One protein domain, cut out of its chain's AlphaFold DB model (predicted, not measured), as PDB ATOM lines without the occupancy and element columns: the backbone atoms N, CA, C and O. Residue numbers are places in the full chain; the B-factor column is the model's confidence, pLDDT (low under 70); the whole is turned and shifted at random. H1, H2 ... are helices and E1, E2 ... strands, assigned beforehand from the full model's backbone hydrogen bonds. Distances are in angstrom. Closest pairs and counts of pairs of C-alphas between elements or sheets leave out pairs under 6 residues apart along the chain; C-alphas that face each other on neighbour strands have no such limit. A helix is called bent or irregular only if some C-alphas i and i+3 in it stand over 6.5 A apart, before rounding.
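What this domain is: This is residues 50 to 172 of the 229 residues of an uncharacterized protein of Vibrio alfacsensis (UniProt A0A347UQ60). This is a loose, elongated model with two groups of parts: H1, H6 and the strand hairpin E1 and E2 make one, and the short strand pair E3 and E4, with H5 packed on E4 and H4 near H5, makes the other, H1 and E3 being the elements nearest to the mean of the C-alphas. From E3 the backbone runs out to the short helices H2 and H3 at the far tip and returns to E4; residues 94 to 99 lead from the first group to the second, and the long link of residues 146 to 159 leads back to H6. The printed part has 123 residues, with six named helices and four named strands in the order H1, E1, E2, E3, H2, H3, E4, H4, H5, H6, and under half of the residues are in named elements. The class is mixed, helices and strands, with two antiparallel sheets of two strands each, E1 - E2 and E3 - E4. The whole is loose, with a radius of gyration of the C-alphas of 17.3 A, and spans 51 by 32 by 25 A.

Where its parts are: H1 is residues 50 to 59, 14.1 A long, and begins at C-alpha 50 at (15.864, 110.839, 98.519). E1 is residues 80 to 82 and E2 is residues 91 to 93. E3 is residues 100 to 102, with C-alpha 100 at (25.992, 108.366, 88.069). H2 is residues 105 to 108 and H3 is residues 111 to 115. H3 is irregular, but only just: C-alphas 112 and 115 are 6.6 A apart. E4 is residues 121 to 123, and H4 is residues 132 to 135. H5 is residues 137 to 145, 12.6 A long. H6, residues 160 to 170, is the longest helix at 15.5 A and ends at C-alpha 170 at (31.172, 97.993, 108.276).

How they stand to each other: H1 touches no helix; it is apart from H6, but only just, the closest C-alphas being 8.4 A apart. E1 and E2 form a hairpin, antiparallel at 143 degrees; the C-alphas of residues 81 and 92 face each other at 4.6 A. N 80 and O 93 are 2.8 A apart and N 82 and O 91 are 2.9 A apart, both within hydrogen-bond range. The closest C-alphas of E1 and H6 are those of His 80 and Gly 170, 6.4 A apart. E3 and E4 are antiparallel at 172 degrees, with N 123 and O 100 at 2.8 A and N 102 and O 121 at 3.0 A, within hydrogen-bond range. H2 and H3 are close but not clearly touching, the closest C-alphas being those of Ala 107 and Gly 113 at 5.6 A. The closest C-alphas of E4 and H5 are those of Ala 122 and Leu 143, 5.6 A apart. H4 and H5 are close but not clearly touching, the closest C-alphas being those of Gln 133 and Trp 140 at 5.9 A. In H1, H5 and H6 every O i to N i+4 pair is within hydrogen-bond range; H3 has 0 of 1 such pairs and 0 of 2 O i to N i+3 pairs within range, and H2 and H4 are too short for an O i to N i+4 pair.

The domain as a whole: The two C-alphas farthest apart are those of Leu 88 and Ile 111, at 52.8 A. The printed part has no cut. The links H1 to E1, 20 residues, and H5 to H6, 14 residues, are long. Mean pLDDT of the printed part is 78.8, and 31 residues are under 70: 64 to 76, 84 to 90, 125 to 129, 147 to 151 and 172.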
ATOM      1  N   ALA A  50      15.574 111.476  97.243       90.56
ATOM      2  CA  ALA A  50      15.864 110.839  98.519       90.56
ATOM      3  C   ALA A  50      16.205 109.356  98.402       90.56
ATOM      4  O   ALA A  50      17.129 108.878  99.057       90.56
ATOM      5  N   GLU A  51      15.486 108.614  97.557       92.62
ATOM      6  CA  GLU A  51      15.780 107.199  97.314       92.62
ATOM      7  C   GLU A  51      17.121 107.027  96.603       92.62
ATOM      8  O   GLU A  51      17.893 106.140  96.963       92.62
ATOM      9  N   LEU A  52      17.432 107.903  95.643       90.69
ATOM     10  CA  LEU A  52      18.742 107.919  95.001       90.69
ATOM     11  C   LEU A  52      19.848 108.227  96.015       90.69
ATOM     12  O   LEU A  52      20.880 107.559  96.017       90.69
ATOM     13  N   THR A  53      19.634 109.205  96.893       88.31
ATOM     14  CA  THR A  53      20.603 109.555  97.939       88.31
ATOM     15  C   THR A  53      20.826 108.380  98.891       88.31
ATOM     16  O   THR A  53      21.968 107.992  99.140       88.31
ATOM     17  N   LEU A  54      19.746 107.745  99.355       89.69
ATOM     18  CA  LEU A  54      19.809 106.554 100.202       89.69
ATOM     19  C   LEU A  54      20.544 105.404  99.511       89.69
ATOM     20  O   LEU A  54      21.374 104.749 100.136       89.69
ATOM     21  N   LEU A  55      20.275 105.171  98.227       91.00
ATOM     22  CA  LEU A  55      20.954 104.151  97.437       91.00
ATOM     23  C   LEU A  55      22.454 104.440  97.308       91.00
ATOM     24  O   LEU A  55      23.257 103.533  97.522       91.00
ATOM     25  N   LYS A  56      22.845 105.681  96.985       88.44
ATOM     26  CA  LYS A  56      24.260 106.069  96.875       88.44
ATOM     27  C   LYS A  56      24.993 105.825  98.192       88.44
ATOM     28  O   LYS A  56      26.045 105.193  98.194       88.44
ATOM     29  N   ILE A  57      24.388 106.230  99.309       87.56
ATOM     30  CA  ILE A  57      24.933 105.990 100.650       87.56
ATOM     31  C   ILE A  57      24.970 104.498 100.983       87.56
ATOM     32  O   ILE A  57      25.944 104.025 101.557       87.56
ATOM     33  N   ALA A  58      23.944 103.730 100.620       88.06
ATOM     34  CA  ALA A  58      23.927 102.293 100.858       88.06
ATOM     35  C   ALA A  58      25.007 101.566 100.049       88.06
ATOM     36  O   ALA A  58      25.572 100.597 100.543       88.06
ATOM     37  N   LEU A  59      25.301 102.013  98.827       89.25
ATOM     38  CA  LEU A  59      26.338 101.425  97.984       89.25
ATOM     39  C   LEU A  59      27.730 101.823  98.457       89.25
ATOM     40  O   LEU A  59      28.550 100.941  98.697       89.25
ATOM     41  N   ASP A  60      27.988 103.112  98.636       87.44
ATOM     42  CA  ASP A  60      29.273 103.632  99.088       87.44
ATOM     43  C   ASP A  60      29.058 104.628 100.237       87.44
ATOM     44  O   ASP A  60      28.969 105.839 100.007       87.44
ATOM     45  N   PRO A  61      29.001 104.138 101.491       85.25
ATOM     46  CA  PRO A  61      28.804 104.999 102.654       85.25
ATOM     47  C   PRO A  61      29.889 106.065 102.831       85.25
ATOM     48  O   PRO A  61      29.648 107.046 103.527       85.25
ATOM     49  N   ASN A  62      31.065 105.888 102.212       76.19
ATOM     50  CA  ASN A  62      32.177 106.836 102.304       76.19
ATOM     51  C   ASN A  62      32.098 107.942 101.234       76.19
ATOM     52  O   ASN A  62      32.830 108.926 101.317       76.19
ATOM     53  N   SER A  63      31.225 107.794 100.229       72.81
ATOM     54  CA  SER A  63      31.083 108.742  99.113       72.81
ATOM     55  C   SER A  63      30.367 110.043  99.471       72.81
ATOM     56  O   SER A  63      30.294 110.934  98.630       72.81
ATOM     57  N   SER A  64      29.863 110.202 100.702       61.75
ATOM     58  CA  SER A  64      29.250 111.448 101.181       61.75
ATOM     59  C   SER A  64      30.320 112.521 101.425       61.75
ATOM     60  O   SER A  64      30.599 112.934 102.549       61.75
ATOM     61  N   THR A  65      30.981 112.938 100.356       53.09
ATOM     62  CA  THR A  65      32.003 113.975 100.333       53.09
ATOM     63  C   THR A  65      31.567 115.026  99.335       53.09
ATOM     64  O   THR A  65      32.058 115.055  98.223       53.09
ATOM     65  N   GLU A  66      30.628 115.882  99.743       48.78
ATOM     66  CA  GLU A  66      30.560 117.278  99.298       48.78
ATOM     67  C   GLU A  66      29.538 118.053 100.154       48.78
ATOM     68  O   GLU A  66      28.330 117.871 100.065       48.78
ATOM     69  N   GLY A  67      30.036 118.914 101.048       46.62
ATOM     70  CA  GLY A  67      29.254 119.996 101.662       46.62
ATOM     71  C   GLY A  67      28.492 119.709 102.961       46.62
ATOM     72  O   GLY A  67      28.179 120.662 103.672       46.62
ATOM     73  N   GLN A  68      28.241 118.453 103.336       47.16
ATOM     74  CA  GLN A  68      27.614 118.119 104.621       47.16
ATOM     75  C   GLN A  68      28.494 117.153 105.412       47.16
ATOM     76  O   GLN A  68      28.482 115.945 105.207       47.16
ATOM     77  N   THR A  69      29.276 117.706 106.338       41.72
ATOM     78  CA  THR A  69      29.997 116.974 107.387       41.72
ATOM     79  C   THR A  69      29.007 116.327 108.357       41.72
ATOM     80  O   THR A  69      28.849 116.760 109.498       41.72
ATOM     81  N   MET A  70      28.321 115.281 107.913       47.22
ATOM     82  CA  MET A  70      27.727 114.300 108.810       47.22
ATOM     83  C   MET A  70      28.887 113.443 109.337       47.22
ATOM     84  O   MET A  70      29.380 112.570 108.642       47.22
ATOM     85  N   GLY A  71      29.392 113.755 110.537       49.38
ATOM     86  CA  GLY A  71      30.409 112.953 111.234       49.38
ATOM     87  C   GLY A  71      31.830 113.072 110.670       49.38
ATOM     88  O   GLY A  71      32.309 112.199 109.958       49.38
ATOM     89  N   GLN A  72      32.546 114.121 111.070       50.72
ATOM     90  CA  GLN A  72      33.929 114.418 110.667       50.72
ATOM     91  C   GLN A  72      34.978 113.379 111.140       50.72
ATOM     92  O   GLN A  72      36.146 113.474 110.769       50.72
ATOM     93  N   ASP A  73      34.566 112.371 111.919       55.72
ATOM     94  CA  ASP A  73      35.465 111.500 112.686       55.72
ATOM     95  C   ASP A  73      35.553 110.047 112.186       55.72
ATOM     96  O   ASP A  73      36.377 109.277 112.684       55.72
ATOM     97  N   VAL A  74      34.754 109.633 111.194       55.06
ATOM     98  CA  VAL A  74      34.798 108.244 110.694       55.06
ATOM     99  C   VAL A  74      35.678 108.158 109.448       55.06
ATOM    100  O   VAL A  74      35.209 108.190 108.318       55.06
ATOM    101  N   LYS A  75      36.994 108.055 109.662       62.12
ATOM    102  CA  LYS A  75      38.008 107.929 108.595       62.12
ATOM    103  C   LYS A  75      38.341 106.474 108.227       62.12
ATOM    104  O   LYS A  75      39.401 106.220 107.659       62.12
ATOM    105  N   SER A  76      37.504 105.508 108.602       66.75
ATOM    106  CA  SER A  76      37.786 104.097 108.313       66.75
ATOM    107  C   SER A  76      36.956 103.605 107.125       66.75
ATOM    108  O   SER A  76      35.767 103.917 107.061       66.75
ATOM    109  N   PRO A  77      37.556 102.863 106.176       78.12
ATOM    110  CA  PRO A  77      36.838 102.333 105.024       78.12
ATOM    111  C   PRO A  77      35.716 101.372 105.439       78.12
ATOM    112  O   PRO A  77      35.934 100.404 106.173       78.12
ATOM    113  N   TYR A  78      34.515 101.619 104.913       85.19
ATOM    114  CA  TYR A  78      33.387 100.693 105.009       85.19
ATOM    115  C   TYR A  78      33.535  99.495 104.056       85.19
ATOM    116  O   TYR A  78      33.713  99.678 102.850       85.19
ATOM    117  N   TYR A  79      33.361  98.276 104.578       87.12
ATOM    118  CA  TYR A  79      33.313  97.046 103.787       87.12
ATOM    119  C   TYR A  79      31.963  96.337 103.889       87.12
ATOM    120  O   TYR A  79      31.520  95.911 104.959       87.12
ATOM    121  N   HIS A  80      31.370  96.082 102.729       87.19
ATOM    122  CA  HIS A  80      30.213  95.215 102.578       87.19
ATOM    123  C   HIS A  80      30.618  93.764 102.796       87.19
ATOM    124  O   HIS A  80      31.501  93.234 102.123       87.19
ATOM    125  N   LYS A  81      29.946  93.075 103.714       85.50
ATOM    126  CA  LYS A  81      30.116  91.627 103.874       85.50
ATOM    127  C   LYS A  81      29.352  90.914 102.769       85.50
ATOM    128  O   LYS A  81      28.189  91.235 102.547       85.50
ATOM    129  N   ILE A  82      29.959  89.932 102.107       84.19
ATOM    130  CA  ILE A  82      29.351  89.097 101.053       84.19
ATOM    131  C   ILE A  82      29.525  87.600 101.366       84.19
ATOM    132  O   ILE A  82      30.333  87.224 102.216       84.19
ATOM    133  N   GLY A  83      28.730  86.745 100.716       76.81
ATOM    134  CA  GLY A  83      28.733  85.291 100.931       76.81
ATOM    135  C   GLY A  83      27.693  84.781 101.939       76.81
ATOM    136  O   GLY A  83      26.954  85.558 102.552       76.81
ATOM    137  N   LEU A  84      27.616  83.452 102.069       61.66
ATOM    138  CA  LEU A  84      26.659  82.751 102.932       61.66
ATOM    139  C   LEU A  84      27.045  82.896 104.419       61.66
ATOM    140  O   LEU A  84      28.205  82.708 104.775       61.66
ATOM    141  N   GLY A  85      26.069  83.220 105.284       61.16
ATOM    142  CA  GLY A  85      26.234  83.257 106.752       61.16
ATOM    143  C   GLY A  85      26.563  84.617 107.402       61.16
ATOM    144  O   GLY A  85      27.223  84.653 108.440       61.16
ATOM    145  N   LYS A  86      26.156  85.759 106.828       57.84
ATOM    146  CA  LYS A  86      26.419  87.100 107.414       57.84
ATOM    147  C   LYS A  86      25.700  87.233 108.770       57.84
ATOM    148  O   LYS A  86      24.481  87.080 108.789       57.84
ATOM    149  N   PRO A  87      26.412  87.443 109.895       54.09
ATOM    150  CA  PRO A  87      27.248  88.623 110.174       54.09
ATOM    151  C   PRO A  87      28.765  88.449 109.998       54.09
ATOM    152  O   PRO A  87      29.483  89.442 110.048       54.09
ATOM    153  N   LEU A  88      29.272  87.231 109.770       54.12
ATOM    154  CA  LEU A  88      30.723  87.003 109.670       54.12
ATOM    155  C   LEU A  88      31.285  87.225 108.260       54.12
ATOM    156  O   LEU A  88      32.430  87.641 108.156       54.12
ATOM    157  N   GLY A  89      30.477  87.011 107.210       59.50
ATOM    158  CA  GLY A  89      30.819  87.274 105.804       59.50
ATOM    159  C   GLY A  89      32.082  86.552 105.326       59.50
ATOM    160  O   GLY A  89      33.193  86.961 105.639       59.50
ATOM    161  N   LEU A  90      31.941  85.513 104.499       69.81
ATOM    162  CA  LEU A  90      33.103  84.812 103.925       69.81
ATOM    163  C   LEU A  90      33.938  85.699 102.980       69.81
ATOM    164  O   LEU A  90      35.077  85.361 102.676       69.81
ATOM    165  N   GLY A  91      33.391  86.838 102.549       79.69
ATOM    166  CA  GLY A  91      34.113  87.877 101.828       79.69
ATOM    167  C   GLY A  91      33.747  89.272 102.325       79.69
ATOM    168  O   GLY A  91      32.685  89.500 102.910       79.69
ATOM    169  N   SER A  92      34.647  90.217 102.085       86.06
ATOM    170  CA  SER A  92      34.424  91.647 102.293       86.06
ATOM    171  C   SER A  92      34.750  92.368 100.994       86.06
ATOM    172  O   SER A  92      35.777  92.075 100.390       86.06
ATOM    173  N   VAL A  93      33.882  93.278 100.566       89.25
ATOM    174  CA  VAL A  93      34.092  94.098  99.370       89.25
ATOM    175  C   VAL A  93      33.906  95.562  99.715       89.25
ATOM    176  O   VAL A  93      33.043  95.920 100.517       89.25
ATOM    177  N   GLN A  94      34.734  96.404  99.117       89.12
ATOM    178  CA  GLN A  94      34.519  97.838  99.113       89.12
ATOM    179  C   GLN A  94      33.865  98.195  97.785       89.12
ATOM    180  O   GLN A  94      34.364  97.821  96.726       89.12
ATOM    181  N   ASN A  95      32.751  98.909  97.856       89.31
ATOM    182  CA  ASN A  95      32.107  99.463  96.679       89.31
ATOM    183  C   ASN A  95      32.555 100.914  96.527       89.31
ATOM    184  O   ASN A  95      32.704 101.617  97.525       89.31
ATOM    185  N   ALA A  96      32.744 101.343  95.284       87.31
ATOM    186  CA  ALA A  96      33.018 102.726  94.935       87.31
ATOM    187  C   ALA A  96      32.115 103.114  93.767       87.31
ATOM    188  O   ALA A  96      32.075 102.410  92.752       87.31
ATOM    189  N   ILE A  97      31.385 104.220  93.906       88.56
ATOM    190  CA  ILE A  97      30.553 104.735  92.816       88.56
ATOM    191  C   ILE A  97      31.461 105.464  91.828       88.56
ATOM    192  O   ILE A  97      32.088 106.470  92.157       88.56
ATOM    193  N   LEU A  98      31.548 104.934  90.609       87.12
ATOM    194  CA  LEU A  98      32.409 105.482  89.564       87.12
ATOM    195  C   LEU A  98      31.740 106.606  88.778       87.12
ATOM    196  O   LEU A  98      32.399 107.549  88.385       87.12
ATOM    197  N   PHE A  99      30.450 106.526  88.509       86.88
ATOM    198  CA  PHE A  99      29.708 107.613  87.881       86.88
ATOM    199  C   PHE A  99      28.225 107.356  88.065       86.88
ATOM    200  O   PHE A  99      27.791 106.206  88.149       86.88
ATOM    201  N   THR A 100      27.452 108.436  88.088       89.19
ATOM    202  CA  THR A 100      25.992 108.366  88.069       89.19
ATOM    203  C   THR A 100      25.518 108.921  86.739       89.19
ATOM    204  O   THR A 100      25.863 110.043  86.381       89.19
ATOM    205  N   LEU A 101      24.733 108.154  85.991       91.62
ATOM    206  CA  LEU A 101      24.251 108.546  84.670       91.62
ATOM    207  C   LEU A 101      22.731 108.579  84.674       91.62
ATOM    208  O   LEU A 101      22.091 107.655  85.169       91.62
ATOM    209  N   PHE A 102      22.151 109.628  84.100       91.81
ATOM    210  CA  PHE A 102      20.705 109.795  84.070       91.81
ATOM    211  C   PHE A 102      20.185 109.772  82.639       91.81
ATOM    212  O   PHE A 102      20.764 110.347  81.712       91.81
ATOM    213  N   ILE A 103      19.030 109.137  82.471       91.31
ATOM    214  CA  ILE A 103      18.335 109.005  81.195       91.31
ATOM    215  C   ILE A 103      17.014 109.755  81.310       91.31
ATOM    216  O   ILE A 103      16.215 109.468  82.194       91.31
ATOM    217  N   ASP A 104      16.790 110.699  80.400       90.44
ATOM    218  CA  ASP A 104      15.489 111.343  80.239       90.44
ATOM    219  C   ASP A 104      14.714 110.500  79.230       90.44
ATOM    220  O   ASP A 104      15.000 110.519  78.031       90.44
ATOM    221  N   ARG A 105      13.806 109.661  79.734       90.38
ATOM    222  CA  ARG A 105      13.061 108.715  78.896       90.38
ATOM    223  C   ARG A 105      12.093 109.433  77.962       90.38
ATOM    224  O   ARG A 105      11.965 109.008  76.815       90.38
ATOM    225  N   ASP A 106      11.482 110.519  78.419       91.38
ATOM    226  CA  ASP A 106      10.522 111.285  77.626       91.38
ATOM    227  C   ASP A 106      11.227 111.961  76.448       91.38
ATOM    228  O   ASP A 106      10.794 111.837  75.299       91.38
ATOM    229  N   ALA A 107      12.381 112.589  76.699       90.50
ATOM    230  CA  ALA A 107      13.196 113.155  75.631       90.50
ATOM    231  C   ALA A 107      13.752 112.069  74.700       90.50
ATOM    232  O   ALA A 107      13.735 112.236  73.476       90.50
ATOM    233  N   ARG A 108      14.214 110.940  75.253       89.69
ATOM    234  CA  ARG A 108      14.839 109.857  74.481       89.69
ATOM    235  C   ARG A 108      13.876 109.182  73.512       89.69
ATOM    236  O   ARG A 108      14.271 108.876  72.392       89.69
ATOM    237  N   TYR A 109      12.634 108.955  73.926       92.00
ATOM    238  CA  TYR A 109      11.617 108.334  73.075       92.00
ATOM    239  C   TYR A 109      10.825 109.351  72.237       92.00
ATOM    240  O   TYR A 109       9.804 109.009  71.643       92.00
ATOM    241  N   SER A 110      11.315 110.590  72.136       93.88
ATOM    242  CA  SER A 110      10.815 111.592  71.195       93.88
ATOM    243  C   SER A 110      11.497 111.485  69.823       93.88
ATOM    244  O   SER A 110      12.568 110.896  69.684       93.88
ATOM    245  N   ILE A 111      10.922 112.132  68.803       93.50
ATOM    246  CA  ILE A 111      11.522 112.224  67.456       93.50
ATOM    247  C   ILE A 111      12.938 112.822  67.518       93.50
ATOM    248  O   ILE A 111      13.845 112.351  66.834       93.50
ATOM    249  N   ASN A 112      13.142 113.823  68.379       88.62
ATOM    250  CA  ASN A 112      14.439 114.477  68.558       88.62
ATOM    251  C   ASN A 112      15.446 113.586  69.308       88.62
ATOM    252  O   ASN A 112      16.652 113.761  69.153       88.62
ATOM    253  N   GLY A 113      14.960 112.629  70.105       89.31
ATOM    254  CA  GLY A 113      15.774 111.726  70.916       89.31
ATOM    255  C   GLY A 113      16.445 110.594  70.139       89.31
ATOM    256  O   GLY A 113      17.426 110.040  70.624       89.31
ATOM    257  N   LEU A 114      15.978 110.281  68.921       88.81
ATOM    258  CA  LEU A 114      16.507 109.174  68.107       88.81
ATOM    259  C   LEU A 114      18.000 109.315  67.776       88.81
ATOM    260  O   LEU A 114      18.697 108.308  67.682       88.81
ATOM    261  N   ASN A 115      18.480 110.552  67.619       88.50
ATOM    262  CA  ASN A 115      19.880 110.864  67.311       88.50
ATOM    263  C   ASN A 115      20.625 111.508  68.494       88.50
ATOM    264  O   ASN A 115      21.787 111.888  68.354       88.50
ATOM    265  N   ALA A 116      19.956 111.693  69.634       86.38
ATOM    266  CA  ALA A 116      20.557 112.303  70.812       86.38
ATOM    267  C   ALA A 116      21.353 111.270  71.626       86.38
ATOM    268  O   ALA A 116      21.131 110.061  71.525       86.38
ATOM    269  N   SER A 117      22.266 111.753  72.472       88.88
ATOM    270  CA  SER A 117      22.954 110.893  73.440       88.88
ATOM    271  C   SER A 117      21.948 110.200  74.364       88.88
ATOM    272  O   SER A 117      20.935 110.781  74.759       88.88
ATOM    273  N   ARG A 118      22.247 108.949  74.739       90.88
ATOM    274  CA  ARG A 118      21.429 108.158  75.672       90.88
ATOM    275  C   ARG A 118      21.274 108.847  77.025       90.88
ATOM    276  O   ARG A 118      20.215 108.741  77.645       90.88
ATOM    277  N   TYR A 119      22.344 109.474  77.493       92.00
ATOM    278  CA  TYR A 119      22.408 110.099  78.803       92.00
ATOM    279  C   TYR A 119      22.214 111.602  78.638       92.00
ATOM    280  O   TYR A 119      22.802 112.216  77.751       92.00
ATOM    281  N   HIS A 120      21.377 112.192  79.486       89.19
ATOM    282  CA  HIS A 120      21.129 113.637  79.468       89.19
ATOM    283  C   HIS A 120      21.917 114.376  80.558       89.19
ATOM    284  O   HIS A 120      22.027 115.606  80.522       89.19
ATOM    285  N   TRP A 121      22.440 113.620  81.527       88.50
ATOM    286  CA  TRP A 121      23.220 114.111  82.649       88.50
ATOM    287  C   TRP A 121      24.175 113.022  83.163       88.50
ATOM    288  O   TRP A 121      23.851 111.830  83.097       88.50
ATOM    289  N   ALA A 122      25.335 113.443  83.671       88.62
ATOM    290  CA  ALA A 122      26.364 112.572  84.225       88.62
ATOM    291  C   ALA A 122      27.066 113.217  85.440       88.62
ATOM    292  O   ALA A 122      27.411 114.398  85.405       88.62
ATOM    293  N   GLU A 123      27.309 112.429  86.489       85.06
ATOM    294  CA  GLU A 123      28.138 112.777  87.649       85.06
ATOM    295  C   GLU A 123      29.547 112.241  87.441       85.06
ATOM    296  O   GLU A 123      29.725 111.032  87.250       85.06
ATOM    297  N   LYS A 124      30.552 113.116  87.515       74.00
ATOM    298  CA  LYS A 124      31.945 112.674  87.453       74.00
ATOM    299  C   LYS A 124      32.363 111.995  88.769       74.00
ATOM    300  O   LYS A 124      31.985 112.463  89.840       74.00
ATOM    301  N   PRO A 125      33.167 110.923  88.702       67.69
ATOM    302  CA  PRO A 125      33.727 110.262  89.880       67.69
ATOM    303  C   PRO A 125      34.634 111.165  90.705       67.69
ATOM    304  O   PRO A 125      35.364 111.995  90.166       67.69
ATOM    305  N   SER A 126      34.757 110.814  91.984       63.50
ATOM    306  CA  SER A 126      35.867 111.217  92.854       63.50
ATOM    307  C   SER A 126      37.083 110.260  92.796       63.50
ATOM    308  O   SER A 126      38.112 110.528  93.417       63.50
ATOM    309  N   GLY A 127      37.005 109.144  92.050       65.94
ATOM    310  CA  GLY A 127      37.987 108.044  92.055       65.94
ATOM    311  C   GLY A 127      38.823 107.838  90.776       65.94
ATOM    312  O   GLY A 127      38.594 108.443  89.732       65.94
ATOM    313  N   LYS A 128      39.817 106.933  90.851       65.88
ATOM    314  CA  LYS A 128      40.680 106.534  89.715       65.88
ATOM    315  C   LYS A 128      40.052 105.390  88.911       65.88
ATOM    316  O   LYS A 128      39.710 104.357  89.472       65.88
ATOM    317  N   LEU A 129      40.006 105.542  87.589       67.56
ATOM    318  CA  LEU A 129      39.291 104.655  86.660       67.56
ATOM    319  C   LEU A 129      40.273 103.980  85.699       67.56
ATOM    320  O   LEU A 129      40.400 104.379  84.544       67.56
ATOM    321  N   LYS A 130      41.029 102.985  86.164       73.75
ATOM    322  CA  LYS A 130      41.846 102.178  85.241       73.75
ATOM    323  C   LYS A 130      40.961 101.109  84.597       73.75
ATOM    324  O   LYS A 130      40.282 100.407  85.331       73.75
ATOM    325  N   GLY A 131      40.973 100.980  83.271       75.62
ATOM    326  CA  GLY A 131      40.290  99.891  82.550       75.62
ATOM    327  C   GLY A 131      38.784 100.077  82.309       75.62
ATOM    328  O   GLY A 131      38.159  99.273  81.624       75.62
ATOM    329  N   VAL A 132      38.179 101.119  82.884       79.12
ATOM    330  CA  VAL A 132      36.733 101.381  82.774       79.12
ATOM    331  C   VAL A 132      36.379 101.960  81.404       79.12
ATOM    332  O   VAL A 132      35.301 101.698  80.887       79.12
ATOM    333  N   GLN A 133      37.299 102.723  80.809       82.62
ATOM    334  CA  GLN A 133      37.092 103.404  79.529       82.62
ATOM    335  C   GLN A 133      36.878 102.402  78.394       82.62
ATOM    336  O   GLN A 133      36.023 102.600  77.538       82.62
ATOM    337  N   GLU A 134      37.639 101.309  78.414       86.19
ATOM    338  CA  GLU A 134      37.589 100.269  77.395       86.19
ATOM    339  C   GLU A 134      36.332  99.401  77.528       86.19
ATOM    340  O   GLU A 134      35.777  98.965  76.521       86.19
ATOM    341  N   GLN A 135      35.872  99.156  78.759       86.88
ATOM    342  CA  GLN A 135      34.705  98.313  79.022       86.88
ATOM    343  C   GLN A 135      33.371  99.069  78.880       86.88
ATOM    344  O   GLN A 135      32.364  98.456  78.528       86.88
ATOM    345  N   TYR A 136      33.365 100.386  79.119       88.25
ATOM    346  CA  TYR A 136      32.161 101.224  79.183       88.25
ATOM    347  C   TYR A 136      32.322 102.512  78.364       88.25
ATOM    348  O   TYR A 136      32.217 103.627  78.878       88.25
ATOM    349  N   LEU A 137      32.622 102.352  77.072       88.38
ATOM    350  CA  LEU A 137      32.955 103.468  76.183       88.38
ATOM    351  C   LEU A 137      31.817 104.495  76.057       88.38
ATOM    352  O   LEU A 137      32.067 105.693  76.144       88.38
ATOM    353  N   SER A 138      30.566 104.051  75.901       87.06
ATOM    354  CA  SER A 138      29.412 104.955  75.747       87.06
ATOM    355  C   SER A 138      29.162 105.824  76.981       87.06
ATOM    356  O   SER A 138      28.875 107.017  76.882       87.06
ATOM    357  N   GLU A 139      29.274 105.220  78.156       89.81
ATOM    358  CA  GLU A 139      29.169 105.858  79.459       89.81
ATOM    359  C   GLU A 139      30.319 106.850  79.655       89.81
ATOM    360  O   GLU A 139      30.115 107.977  80.112       89.81
ATOM    361  N   TRP A 140      31.524 106.452  79.241       87.50
ATOM    362  CA  TRP A 140      32.710 107.293  79.283       87.50
ATOM    363  C   TRP A 140      32.592 108.535  78.395       87.50
ATOM    364  O   TRP A 140      32.936 109.643  78.809       87.50
ATOM    365  N   GLU A 141      32.098 108.380  77.171       87.38
ATOM    366  CA  GLU A 141      31.864 109.500  76.258       87.38
ATOM    367  C   GLU A 141      30.846 110.486  76.835       87.38
ATOM    368  O   GLU A 141      31.072 111.698  76.795       87.38
ATOM    369  N   ALA A 142      29.774 109.979  77.449       87.00
ATOM    370  CA  ALA A 142      28.760 110.810  78.085       87.00
ATOM    371  C   ALA A 142      29.328 111.674  79.223       87.00
ATOM    372  O   ALA A 142      29.004 112.859  79.303       87.00
ATOM    373  N   LEU A 143      30.232 111.126  80.043       84.62
ATOM    374  CA  LEU A 143      30.914 111.871  81.113       84.62
ATOM    375  C   LEU A 143      31.743 113.057  80.603       84.62
ATOM    376  O   LEU A 143      31.933 114.035  81.326       84.62
ATOM    377  N   ASN A 144      32.268 112.969  79.379       83.00
ATOM    378  CA  ASN A 144      33.100 114.021  78.793       83.00
ATOM    379  C   ASN A 144      32.283 115.103  78.075       83.00
ATOM    380  O   ASN A 144      32.794 116.196  77.846       83.00
ATOM    381  N   GLN A 145      31.034 114.809  77.713       82.81
ATOM    382  CA  GLN A 145      30.165 115.714  76.952       82.81
ATOM    383  C   GLN A 145      29.152 116.457  77.828       82.81
ATOM    384  O   GLN A 145      28.637 117.500  77.425       82.81
ATOM    385  N   LEU A 146      28.837 115.914  79.004       80.75
ATOM    386  CA  LEU A 146      27.751 116.387  79.852       80.75
ATOM    387  C   LEU A 146      28.316 116.934  81.164       80.75
ATOM    388  O   LEU A 146      28.821 116.185  81.990       80.75
ATOM    389  N   GLU A 147      28.172 118.238  81.384       63.09
ATOM    390  CA  GLU A 147      28.304 118.850  82.708       63.09
ATOM    391  C   GLU A 147      27.085 119.729  82.971       63.09
ATOM    392  O   GLU A 147      26.800 120.673  82.232       63.09
ATOM    393  N   LYS A 148      26.340 119.401  84.027       63.78
ATOM    394  CA  LYS A 148      25.205 120.182  84.527       63.78
ATOM    395  C   LYS A 148      25.131 120.034  86.046       63.78
ATOM    396  O   LYS A 148      25.639 119.061  86.597       63.78
ATOM    397  N   SER A 149      24.480 120.994  86.701       61.44
ATOM    398  CA  SER A 149      24.261 121.019  88.154       61.44
ATOM    399  C   SER A 149      23.810 119.655  88.695       61.44
ATOM    400  O   SER A 149      22.978 119.013  88.045       61.44
ATOM    401  N   PRO A 150      24.330 119.212  89.853       63.66
ATOM    402  CA  PRO A 150      24.022 117.896  90.385       63.66
ATOM    403  C   PRO A 150      22.535 117.740  90.728       63.66
ATOM    404  O   PRO A 150      21.876 118.733  91.057       63.66
ATOM    405  N   PRO A 151      21.991 116.509  90.664       67.00
ATOM    406  CA  PRO A 151      20.707 116.202  91.270       67.00
ATOM    407  C   PRO A 151      20.750 116.627  92.739       67.00
ATOM    408  O   PRO A 151      21.772 116.496  93.413       67.00
ATOM    409  N   ILE A 152      19.635 117.176  93.212       75.00
ATOM    410  CA  ILE A 152      19.503 117.662  94.584       75.00
ATOM    411  C   ILE A 152      19.771 116.489  95.531       75.00
ATOM    412  O   ILE A 152      19.106 115.459  95.447       75.00
ATOM    413  N   PHE A 153      20.752 116.649  96.416       78.56
ATOM    414  CA  PHE A 153      20.963 115.739  97.534       78.56
ATOM    415  C   PHE A 153      19.801 115.904  98.517       78.56
ATOM    416  O   PHE A 153      19.544 117.017  98.982       78.56
ATOM    417  N   ASP A 154      19.092 114.815  98.799       86.81
ATOM    418  CA  ASP A 154      17.942 114.799  99.705       86.81
ATOM    419  C   ASP A 154      18.143 113.693 100.744       86.81
ATOM    420  O   ASP A 154      18.083 112.501 100.444       86.81
ATOM    421  N   ASP A 155      18.421 114.095 101.979       85.50
ATOM    422  CA  ASP A 155      18.752 113.209 103.089       85.50
ATOM    423  C   ASP A 155      17.545 112.842 103.958       85.50
ATOM    424  O   ASP A 155      17.723 112.268 105.032       85.50
ATOM    425  N   GLN A 156      16.308 113.092 103.507       89.88
ATOM    426  CA  GLN A 156      15.110 112.857 104.329       89.88
ATOM    427  C   GLN A 156      14.970 111.414 104.857       89.88
ATOM    428  O   GLN A 156      14.307 111.190 105.872       89.88
ATOM    429  N   TYR A 157      15.587 110.429 104.191       87.12
ATOM    430  CA  TYR A 157      15.593 109.020 104.613       87.12
ATOM    431  C   TYR A 157      16.849 108.592 105.379       87.12
ATOM    432  O   TYR A 157      16.943 107.434 105.789       87.12
ATOM    433  N   ILE A 158      17.812 109.488 105.592       83.44
ATOM    434  CA  ILE A 158      19.092 109.176 106.230       83.44
ATOM    435  C   ILE A 158      19.187 109.916 107.559       83.44
ATOM    436  O   ILE A 158      19.433 111.115 107.630       83.44
ATOM    437  N   CYS A 159      19.048 109.180 108.660       84.44
ATOM    438  CA  CYS A 159      19.391 109.718 109.970       84.44
ATOM    439  C   CYS A 159      20.909 109.642 110.181       84.44
ATOM    440  O   CYS A 159      21.491 108.558 110.105       84.44
ATOM    441  N   ALA A 160      21.530 110.765 110.553       80.44
ATOM    442  CA  ALA A 160      22.956 110.869 110.886       80.44
ATOM    443  C   ALA A 160      23.458 109.735 111.800       80.44
ATOM    444  O   ALA A 160      24.508 109.139 111.572       80.44
ATOM    445  N   GLN A 161      22.670 109.406 112.829       80.94
ATOM    446  CA  GLN A 161      23.000 108.371 113.811       80.94
ATOM    447  C   GLN A 161      22.944 106.964 113.207       80.94
ATOM    448  O   GLN A 161      23.775 106.119 113.533       80.94
ATOM    449  N   GLN A 162      21.977 106.705 112.320       80.06
ATOM    450  CA  GLN A 162      21.853 105.420 111.629       80.06
ATOM    451  C   GLN A 162      23.002 105.222 110.644       80.06
ATOM    452  O   GLN A 162      23.600 104.148 110.618       80.06
ATOM    453  N   TRP A 163      23.348 106.270 109.896       81.44
ATOM    454  CA  TRP A 163      24.500 106.262 109.005       81.44
ATOM    455  C   TRP A 163      25.804 106.019 109.774       81.44
ATOM    456  O   TRP A 163      26.559 105.114 109.432       81.44
ATOM    457  N   GLN A 164      26.032 106.730 110.882       79.81
ATOM    458  CA  GLN A 164      27.222 106.523 111.709       79.81
ATOM    459  C   GLN A 164      27.290 105.093 112.264       79.81
ATOM    460  O   GLN A 164      28.345 104.460 112.218       79.81
ATOM    461  N   ALA A 165      26.167 104.558 112.755       79.19
ATOM    462  CA  ALA A 165      26.091 103.178 113.222       79.19
ATOM    463  C   ALA A 165      26.414 102.181 112.099       79.19
ATOM    464  O   ALA A 165      27.155 101.225 112.325       79.19
ATOM    465  N   GLN A 166      25.916 102.422 110.885       79.12
ATOM    466  CA  GLN A 166      26.257 101.621 109.715       79.12
ATOM    467  C   GLN A 166      27.762 101.681 109.437       79.12
ATOM    468  O   GLN A 166      28.395 100.628 109.368       79.12
ATOM    469  N   CYS A 167      28.354 102.876 109.371       80.75
ATOM    470  CA  CYS A 167      29.788 103.055 109.142       80.75
ATOM    471  C   CYS A 167      30.645 102.310 110.179       80.75
ATOM    472  O   CYS A 167      31.605 101.634 109.813       80.75
ATOM    473  N   ILE A 168      30.252 102.344 111.457       77.88
ATOM    474  CA  ILE A 168      30.922 101.600 112.535       77.88
ATOM    475  C   ILE A 168      30.829 100.084 112.313       77.88
ATOM    476  O   ILE A 168      31.824  99.382 112.475       77.88
ATOM    477  N   VAL A 169      29.658  99.568 111.931       77.31
ATOM    478  CA  VAL A 169      29.448  98.125 111.718       77.31
ATOM    479  C   VAL A 169      30.234  97.597 110.513       77.31
ATOM    480  O   VAL A 169      30.682  96.450 110.532       77.31
ATOM    481  N   GLY A 170      30.403  98.398 109.460       76.75
ATOM    482  CA  GLY A 170      31.172  97.993 108.276       76.75
ATOM    483  C   GLY A 170      32.668  98.289 108.342       76.75
ATOM    484  O   GLY A 170      33.396  97.880 107.438       76.75
ATOM    485  N   CYS A 171      33.136  98.973 109.385       75.19
ATOM    486  CA  CYS A 171      34.547  99.262 109.607       75.19
ATOM    487  C   CYS A 171      35.348  97.960 109.808       75.19
ATOM    488  O   CYS A 171      35.001  97.116 110.639       75.19
ATOM    489  N   ALA A 172      36.437  97.784 109.054       63.19
ATOM    490  CA  ALA A 172      37.295  96.598 109.162       63.19
ATOM    491  C   ALA A 172      38.062  96.507 110.491       63.19
ATOM    492  O   ALA A 172      38.446  95.401 110.881       63.19
TER     493      ALA A 172